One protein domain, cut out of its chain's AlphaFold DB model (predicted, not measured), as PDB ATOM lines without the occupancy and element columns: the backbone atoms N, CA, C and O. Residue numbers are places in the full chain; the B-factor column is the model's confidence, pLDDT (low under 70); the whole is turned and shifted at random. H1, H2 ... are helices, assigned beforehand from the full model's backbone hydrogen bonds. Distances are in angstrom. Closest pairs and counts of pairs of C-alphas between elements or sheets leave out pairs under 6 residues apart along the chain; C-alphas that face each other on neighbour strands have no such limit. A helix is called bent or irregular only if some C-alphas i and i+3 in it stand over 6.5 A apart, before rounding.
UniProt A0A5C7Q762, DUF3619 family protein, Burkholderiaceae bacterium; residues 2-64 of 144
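What this domain is: This is residues 2 to 64 of the 144 residues of the protein "DUF3619 family protein" of Burkholderiaceae bacterium (UniProt A0A5C7Q762). Two long helices, H1 and then H2, form a wide open V, with the tight link between them at its corner and the space between the two arms empty. Nothing packs in the mouth of the V, and both ends of the printed part lie at the far tips of the arms. The printed part has 63 residues with two named helices, in the order H1, H2, and no named strand; the class is all helix. The whole is extended, with a radius of gyration of the C-alphas of 20.7 A, and flat, spanning 55 by 44 by 6 A.

How they stand to each other: H1, residues 3 to 33, comes first, and a tight link of 3 residues leads to H2, residues 37 to 61. The two helices are apart, but only just: their closest C-alphas are 8.5 A from each other. Residues 2 to 31, of which 3 to 31 belong to H1, stand free, and so do residues 33 to 39, of which 37 to 39 belong to H2, and residues 41 to 64, of which 41 to 61 belong to H2. In H2 every O i to N i+4 pair is within hydrogen-bond range; in H1 26 of 27 are.

Where its parts are: H1 runs from Asn 3, C-alpha at (244.369, 254.955, 180.267), to Asp 33, C-alpha at (213.407, 225.070, 165.988), 45.3 A from first to last C-alpha. H2 begins at Gly 37, C-alpha at (207.279, 217.820, 167.555), and ends at Gln 61, C-alpha at (206.793, 233.046, 199.676), a length of 35.6 A. Neither helix is bent.

The domain as a whole: The two C-alphas farthest apart, those of Lys 2 and Asp 38, are 58.2 A from each other. The first and last printed C-alphas, of Lys 2 and Pro 64, are 53.1 A apart. The printed part has no cut, and its one link between named elements is tight. The mean pLDDT of the printed part is 86.1; residues 2 to 4 and 60 to 64 are under 70.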
ATOM      1  N   LYS A   2     248.011 256.805 179.204       56.50
ATOM      2  CA  LYS A   2     248.086 255.326 179.325       56.50
ATOM      3  C   LYS A   2     246.734 254.621 179.544       56.50
ATOM      4  O   LYS A   2     246.643 253.410 179.422       56.50
ATOM      5  N   ASN A   3     245.696 255.389 179.836       62.31
ATOM      6  CA  ASN A   3     244.369 254.955 180.267       62.31
ATOM      7  C   ASN A   3     243.340 254.833 179.124       62.31
ATOM      8  O   ASN A   3     242.339 254.141 179.274       62.31
ATOM      9  N   SER A   4     243.592 255.457 177.971       67.44
ATOM     10  CA  SER A   4     242.738 255.335 176.781       67.44
ATOM     11  C   SER A   4     242.865 253.958 176.123       67.44
ATOM     12  O   SER A   4     241.860 253.339 175.790       67.44
ATOM     13  N   ASN A   5     244.086 253.427 176.012       70.06
ATOM     14  CA  ASN A   5     244.331 252.169 175.299       70.06
ATOM     15  C   ASN A   5     243.697 250.964 176.012       70.06
ATOM     16  O   ASN A   5     243.137 250.087 175.363       70.06
ATOM     17  N   THR A   6     243.713 250.936 177.348       73.56
ATOM     18  CA  THR A   6     243.093 249.862 178.143       73.56
ATOM     19  C   THR A   6     241.572 249.826 177.994       73.56
ATOM     20  O   THR A   6     240.992 248.748 177.908       73.56
ATOM     21  N   SER A   7     240.922 250.993 177.906       77.81
ATOM     22  CA  SER A   7     239.473 251.097 177.694       77.81
ATOM     23  C   SER A   7     239.074 250.620 176.295       77.81
ATOM     24  O   SER A   7     238.106 249.874 176.159       77.81
ATOM     25  N   THR A   8     239.834 250.995 175.263       83.19
ATOM     26  CA  THR A   8     239.575 250.550 173.888       83.19
ATOM     27  C   THR A   8     239.744 249.038 173.748       83.19
ATOM     28  O   THR A   8     238.918 248.390 173.110       83.19
ATOM     29  N   HIS A   9     240.762 248.455 174.389       81.00
ATOM     30  CA  HIS A   9     240.937 247.004 174.415       81.00
ATOM     31  C   HIS A   9     239.798 246.290 175.157       81.00
ATOM     32  O   HIS A   9     239.296 245.293 174.647       81.00
ATOM     33  N   ALA A  10     239.339 246.805 176.302       87.06
ATOM     34  CA  ALA A  10     238.208 246.224 177.032       87.06
ATOM     35  C   ALA A  10     236.903 246.257 176.216       87.06
ATOM     36  O   ALA A  10     236.216 245.245 176.116       87.06
ATOM     37  N   ALA A  11     236.601 247.381 175.561       88.38
ATOM     38  CA  ALA A  11     235.433 247.499 174.687       88.38
ATOM     39  C   ALA A  11     235.519 246.574 173.456       88.38
ATOM     40  O   ALA A  11     234.519 245.998 173.033       88.38
ATOM     41  N   ALA A  12     236.716 246.394 172.886       89.56
ATOM     42  CA  ALA A  12     236.928 245.462 171.779       89.56
ATOM     43  C   ALA A  12     236.746 243.992 172.203       89.56
ATOM     44  O   ALA A  12     236.231 243.192 171.420       89.56
ATOM     45  N   LEU A  13     237.141 243.638 173.431       93.06
ATOM     46  CA  LEU A  13     236.916 242.306 174.000       93.06
ATOM     47  C   LEU A  13     235.426 242.039 174.238       93.06
ATOM     48  O   LEU A  13     234.937 240.995 173.817       93.06
ATOM     49  N   ASP A  14     234.700 242.999 174.810       94.31
ATOM     50  CA  ASP A  14     233.251 242.901 175.039       94.31
ATOM     51  C   ASP A  14     232.463 242.750 173.722       94.31
ATOM     52  O   ASP A  14     231.573 241.905 173.585       94.31
ATOM     53  N   ALA A  15     232.858 243.491 172.680       94.12
ATOM     54  CA  ALA A  15     232.275 243.351 171.346       94.12
ATOM     55  C   ALA A  15     232.534 241.960 170.730       94.12
ATOM     56  O   ALA A  15     231.671 241.403 170.039       94.12
ATOM     57  N   LEU A  16     233.717 241.383 170.967       95.50
ATOM     58  CA  LEU A  16     234.071 240.047 170.488       95.50
ATOM     59  C   LEU A  16     233.313 238.953 171.254       95.50
ATOM     60  O   LEU A  16     232.783 238.033 170.625       95.50
ATOM     61  N   GLU A  17     233.203 239.083 172.576       96.19
ATOM     62  CA  GLU A  17     232.409 238.203 173.436       96.19
ATOM     63  C   GLU A  17     230.939 238.209 173.015       96.19
ATOM     64  O   GLU A  17     230.373 237.154 172.718       96.19
ATOM     65  N   SER A  18     230.354 239.397 172.858       96.25
ATOM     66  CA  SER A  18     228.977 239.571 172.399       96.25
ATOM     67  C   SER A  18     228.738 238.885 171.054       96.25
ATOM     68  O   SER A  18     227.758 238.161 170.877       96.25
ATOM     69  N   ARG A  19     229.657 239.034 170.091       96.19
ATOM     70  CA  ARG A  19     229.529 238.393 168.773       96.19
ATOM     71  C   ARG A  19     229.564 236.866 168.857       96.19
ATOM     72  O   ARG A  19     228.845 236.193 168.111       96.19
ATOM     73  N   ILE A  20     230.394 236.311 169.736       97.50
ATOM     74  CA  ILE A  20     230.445 234.867 169.981       97.50
ATOM     75  C   ILE A  20     229.147 234.408 170.644       97.50
ATOM     76  O   ILE A  20     228.534 233.457 170.155       97.50
ATOM     77  N   ALA A  21     228.693 235.115 171.680       96.25
ATOM     78  CA  ALA A  21     227.447 234.830 172.376       96.25
ATOM     79  C   ALA A  21     226.254 234.823 171.408       96.25
ATOM     80  O   ALA A  21     225.513 233.842 171.362       96.25
ATOM     81  N   TYR A  22     226.129 235.839 170.545       97.69
ATOM     82  CA  TYR A  22     225.093 235.888 169.510       97.69
ATOM     83  C   TYR A  22     225.172 234.712 168.540       97.69
ATOM     84  O   TYR A  22     224.146 234.137 168.182       97.69
ATOM     85  N   ARG A  23     226.377 234.318 168.115       96.81
ATOM     86  CA  ARG A  23     226.535 233.193 167.187       96.81
ATOM     87  C   ARG A  23     226.159 231.861 167.832       96.81
ATOM     88  O   ARG A  23     225.547 231.025 167.169       96.81
ATOM     89  N   ILE A  24     226.489 231.671 169.107       97.44
ATOM     90  CA  ILE A  24     226.088 230.491 169.880       97.44
ATOM     91  C   ILE A  24     224.568 230.484 170.073       97.44
ATOM     92  O   ILE A  24     223.928 229.483 169.758       97.44
ATOM     93  N   ALA A  25     223.986 231.603 170.505       96.62
ATOM     94  CA  ALA A  25     222.547 231.743 170.706       96.62
ATOM     95  C   ALA A  25     221.762 231.475 169.413       96.62
ATOM     96  O   ALA A  25     220.806 230.703 169.427       96.62
ATOM     97  N   ALA A  26     222.207 232.025 168.280       96.25
ATOM     98  CA  ALA A  26     221.581 231.789 166.982       96.25
ATOM     99  C   ALA A  26     221.627 230.307 166.577       96.25
ATOM    100  O   ALA A  26     220.631 229.759 166.108       96.25
ATOM    101  N   ARG A  27     222.761 229.625 166.794       95.31
ATOM    102  CA  ARG A  27     222.886 228.185 166.516       95.31
ATOM    103  C   ARG A  27     222.013 227.337 167.434       95.31
ATOM    104  O   ARG A  27     221.440 226.355 166.968       95.31
ATOM    105  N   LEU A  28     221.916 227.704 168.710       95.44
ATOM    106  CA  LEU A  28     221.060 227.016 169.670       95.44
ATOM    107  C   LEU A  28     219.581 227.199 169.318       95.44
ATOM    108  O   LEU A  28     218.850 226.216 169.314       95.44
ATOM    109  N   SER A  29     219.169 228.414 168.945       93.62
ATOM    110  CA  SER A  29     217.805 228.703 168.487       93.62
ATOM    111  C   SER A  29     217.462 227.892 167.242       93.62
ATOM    112  O   SER A  29     216.478 227.169 167.238       93.62
ATOM    113  N   GLN A  30     218.337 227.902 166.231       94.25
ATOM    114  CA  GLN A  30     218.123 227.135 165.003       94.25
ATOM    115  C   GLN A  30     217.981 225.626 165.273       94.25
ATOM    116  O   GLN A  30     217.203 224.941 164.615       94.25
ATOM    117  N   ARG A  31     218.744 225.089 166.234       91.50
ATOM    118  CA  ARG A  31     218.640 223.685 166.664       91.50
ATOM    119  C   ARG A  31     217.372 223.411 167.470       91.50
ATOM    120  O   ARG A  31     216.842 222.312 167.362       91.50
ATOM    121  N   ALA A  32     216.914 224.374 168.266       89.38
ATOM    122  CA  ALA A  32     215.668 224.272 169.017       89.38
ATOM    123  C   ALA A  32     214.445 224.269 168.086       89.38
ATOM    124  O   ALA A  32     213.518 223.506 168.327       89.38
ATOM    125  N   ASP A  33     214.478 225.042 166.997       87.88
ATOM    126  CA  ASP A  33     213.407 225.070 165.988       87.88
ATOM    127  C   ASP A  33     213.348 223.780 165.149       87.88
ATOM    128  O   ASP A  33     212.301 223.424 164.618       87.88
ATOM    129  N   ALA A  34     214.470 223.062 165.037       91.38
ATOM    130  CA  ALA A  34     214.570 221.783 164.332       91.38
ATOM    131  C   ALA A  34     214.259 220.561 165.222       91.38
ATOM    132  O   ALA A  34     214.532 219.426 164.825       91.38
ATOM    133  N   LEU A  35     213.763 220.780 166.442       89.88
ATOM    134  CA  LEU A  35     213.427 219.709 167.374       89.88
ATOM    135  C   LEU A  35     212.152 218.981 166.925       89.88
ATOM    136  O   LEU A  35     211.226 219.598 166.403       89.88
ATOM    137  N   ASP A  36     212.102 217.667 167.141       92.56
ATOM    138  CA  ASP A  36     210.922 216.861 166.814       92.56
ATOM    139  C   ASP A  36     209.698 217.326 167.624       92.56
ATOM    140  O   ASP A  36     209.815 217.709 168.797       92.56
ATOM    141  N   GLY A  37     208.520 217.280 167.003       89.88
ATOM    142  CA  GLY A  37     207.279 217.820 167.555       89.88
ATOM    143  C   GLY A  37     206.902 217.194 168.899       89.88
ATOM    144  O   GLY A  37     206.481 217.910 169.807       89.88
ATOM    145  N   ASP A  38     207.130 215.888 169.073       92.00
ATOM    146  CA  ASP A  38     206.871 215.194 170.345       92.00
ATOM    147  C   ASP A  38     207.749 215.730 171.491       92.00
ATOM    148  O   ASP A  38     207.280 215.983 172.604       92.00
ATOM    149  N   VAL A  39     209.033 215.984 171.221       91.00
ATOM    150  CA  VAL A  39     209.962 216.518 172.228       91.00
ATOM    151  C   VAL A  39     209.609 217.965 172.569       91.00
ATOM    152  O   VAL A  39     209.629 218.338 173.746       91.00
ATOM    153  N   ALA A  40     209.247 218.772 171.568       92.06
ATOM    154  CA  ALA A  40     208.791 220.142 171.777       92.06
ATOM    155  C   ALA A  40     207.537 220.193 172.669       92.06
ATOM    156  O   ALA A  40     207.483 220.991 173.609       92.06
ATOM    157  N   GLU A  41     206.573 219.297 172.448       93.06
ATOM    158  CA  GLU A  41     205.340 219.235 173.233       93.06
ATOM    159  C   GLU A  41     205.599 218.795 174.683       93.06
ATOM    160  O   GLU A  41     205.110 219.414 175.631       93.06
ATOM    161  N   ARG A  42     206.463 217.794 174.892       93.00
ATOM    162  CA  ARG A  42     206.874 217.366 176.241       93.00
ATOM    163  C   ARG A  42     207.590 218.476 177.007       93.00
ATOM    164  O   ARG A  42     207.356 218.645 178.206       93.00
ATOM    165  N   LEU A  43     208.442 219.250 176.334       93.06
ATOM    166  CA  LEU A  43     209.101 220.415 176.928       93.06
ATOM    167  C   LEU A  43     208.104 221.529 177.255       93.06
ATOM    168  O   LEU A  43     208.223 222.155 178.310       93.06
ATOM    169  N   ARG A  44     207.105 221.758 176.393       91.50
ATOM    170  CA  ARG A  44     206.023 222.717 176.643       91.50
ATOM    171  C   ARG A  44     205.250 222.349 177.906       91.50
ATOM    172  O   ARG A  44     205.150 223.173 178.813       91.50
ATOM    173  N   PHE A  45     204.822 221.093 178.017       94.94
ATOM    174  CA  PHE A  45     204.120 220.594 179.197       94.94
ATOM    175  C   PHE A  45     204.978 220.700 180.467       94.94
ATOM    176  O   PHE A  45     204.521 221.188 181.502       94.94
ATOM    177  N   ALA A  46     206.257 220.314 180.394       92.31
ATOM    178  CA  ALA A  46     207.181 220.444 181.517       92.31
ATOM    179  C   ALA A  46     207.373 221.911 181.947       92.31
ATOM    180  O   ALA A  46     207.413 222.203 183.145       92.31
ATOM    181  N   ARG A  47     207.450 222.845 180.988       91.31
ATOM    182  CA  ARG A  47     207.544 224.289 181.247       91.31
ATOM    183  C   ARG A  47     206.298 224.813 181.947       91.31
ATOM    184  O   ARG A  47     206.432 225.529 182.935       91.31
ATOM    185  N   GLU A  48     205.109 224.468 181.467       95.44
ATOM    186  CA  GLU A  48     203.848 224.864 182.102       95.44
ATOM    187  C   GLU A  48     203.772 224.340 183.539       95.44
ATOM    188  O   GLU A  48     203.518 225.104 184.471       95.44
ATOM    189  N   GLN A  49     204.129 223.073 183.751       91.94
ATOM    190  CA  GLN A  49     204.160 222.469 185.078       91.94
ATOM    191  C   GLN A  49     205.171 223.155 186.015       91.94
ATOM    192  O   GLN A  49     204.901 223.350 187.203       91.94
ATOM    193  N   ALA A  50     206.347 223.528 185.502       89.00
ATOM    194  CA  ALA A  50     207.355 224.260 186.261       89.00
ATOM    195  C   ALA A  50     206.893 225.683 186.606       89.00
ATOM    196  O   ALA A  50     207.119 226.140 187.725       89.00
ATOM    197  N   LEU A  51     206.214 226.370 185.681       94.31
ATOM    198  CA  LEU A  51     205.660 227.702 185.915       94.31
ATOM    199  C   LEU A  51     204.552 227.679 186.965       94.31
ATOM    200  O   LEU A  51     204.557 228.536 187.844       94.31
ATOM    201  N   GLU A  52     203.655 226.696 186.935       90.25
ATOM    202  CA  GLU A  52     202.631 226.537 187.973       90.25
ATOM    203  C   GLU A  52     203.257 226.263 189.346       90.25
ATOM    204  O   GLU A  52     202.911 226.919 190.330       90.25
ATOM    205  N   ARG A  53     204.275 225.393 189.419       84.62
ATOM    206  CA  ARG A  53     205.038 225.191 190.664       84.62
ATOM    207  C   ARG A  53     205.749 226.460 191.128       84.62
ATOM    208  O   ARG A  53     205.755 226.746 192.321       84.62
ATOM    209  N   ALA A  54     206.326 227.238 190.215       84.94
ATOM    210  CA  ALA A  54     206.998 228.491 190.541       84.94
ATOM    211  C   ALA A  54     206.011 229.565 191.025       84.94
ATOM    212  O   ALA A  54     206.318 230.290 191.971       84.94
ATOM    213  N   LYS A  55     204.816 229.652 190.427       85.62
ATOM    214  CA  LYS A  55     203.727 230.523 190.894       85.62
ATOM    215  C   LYS A  55     203.261 230.115 192.289       85.62
ATOM    216  O   LYS A  55     203.176 230.977 193.157       85.62
ATOM    217  N   ALA A  56     203.040 228.821 192.530       82.12
ATOM    218  CA  ALA A  56     202.679 228.302 193.847       82.12
ATOM    219  C   ALA A  56     203.773 228.580 194.893       82.12
ATOM    220  O   ALA A  56     203.473 229.032 195.996       82.12
ATOM    221  N   ALA A  57     205.048 228.398 194.536       78.38
ATOM    222  CA  ALA A  57     206.176 228.729 195.401       78.38
ATOM    223  C   ALA A  57     206.259 230.235 195.693       78.38
ATOM    224  O   ALA A  57     206.479 230.622 196.836       78.38
ATOM    225  N   ARG A  58     206.034 231.097 194.695       76.56
ATOM    226  CA  ARG A  58     205.994 232.555 194.882       76.56
ATOM    227  C   ARG A  58     204.810 232.986 195.753       76.56
ATOM    228  O   ARG A  58     204.983 233.834 196.619       76.56
ATOM    229  N   ALA A  59     203.642 232.371 195.575       73.88
ATOM    230  CA  ALA A  59     202.469 232.598 196.418       73.88
ATOM    231  C   ALA A  59     202.696 232.121 197.867       73.88
ATOM    232  O   ALA A  59     202.286 232.785 198.819       73.88
ATOM    233  N   ALA A  60     203.420 231.015 198.063       64.94
ATOM    234  CA  ALA A  60     203.839 230.559 199.388       64.94
ATOM    235  C   ALA A  60     204.878 231.500 200.029       64.94
ATOM    236  O   ALA A  60     204.807 231.765 201.225       64.94
ATOM    237  N   GLN A  61     205.802 232.054 199.235       58.94
ATOM    238  CA  GLN A  61     206.793 233.046 199.676       58.94
ATOM    239  C   GLN A  61     206.178 234.418 199.992       58.94
ATOM    240  O   GLN A  61     206.760 235.174 200.763       58.94
ATOM    241  N   SER A  62     204.998 234.745 199.449       55.16
ATOM    242  CA  SER A  62     204.276 235.974 199.805       55.16
ATOM    243  C   SER A  62     203.583 235.934 201.174       55.16
ATOM    244  O   SER A  62     202.996 236.935 201.577       55.16
ATOM    245  N   ARG A  63     203.668 234.828 201.932       49.47
ATOM    246  CA  ARG A  63     203.384 234.862 203.375       49.47
ATOM    247  C   ARG A  63     204.653 235.319 204.092       49.47
ATOM    248  O   ARG A  63     205.625 234.566 204.076       49.47
ATOM    249  N   PRO A  64     204.677 236.503 204.736       50.28
ATOM    250  CA  PRO A  64     205.814 236.891 205.552       50.28
ATOM    251  C   PRO A  64     205.957 235.862 206.673       50.28
ATOM    252  O   PRO A  64     205.128 235.771 207.578       50.28
TER     253      PRO A  64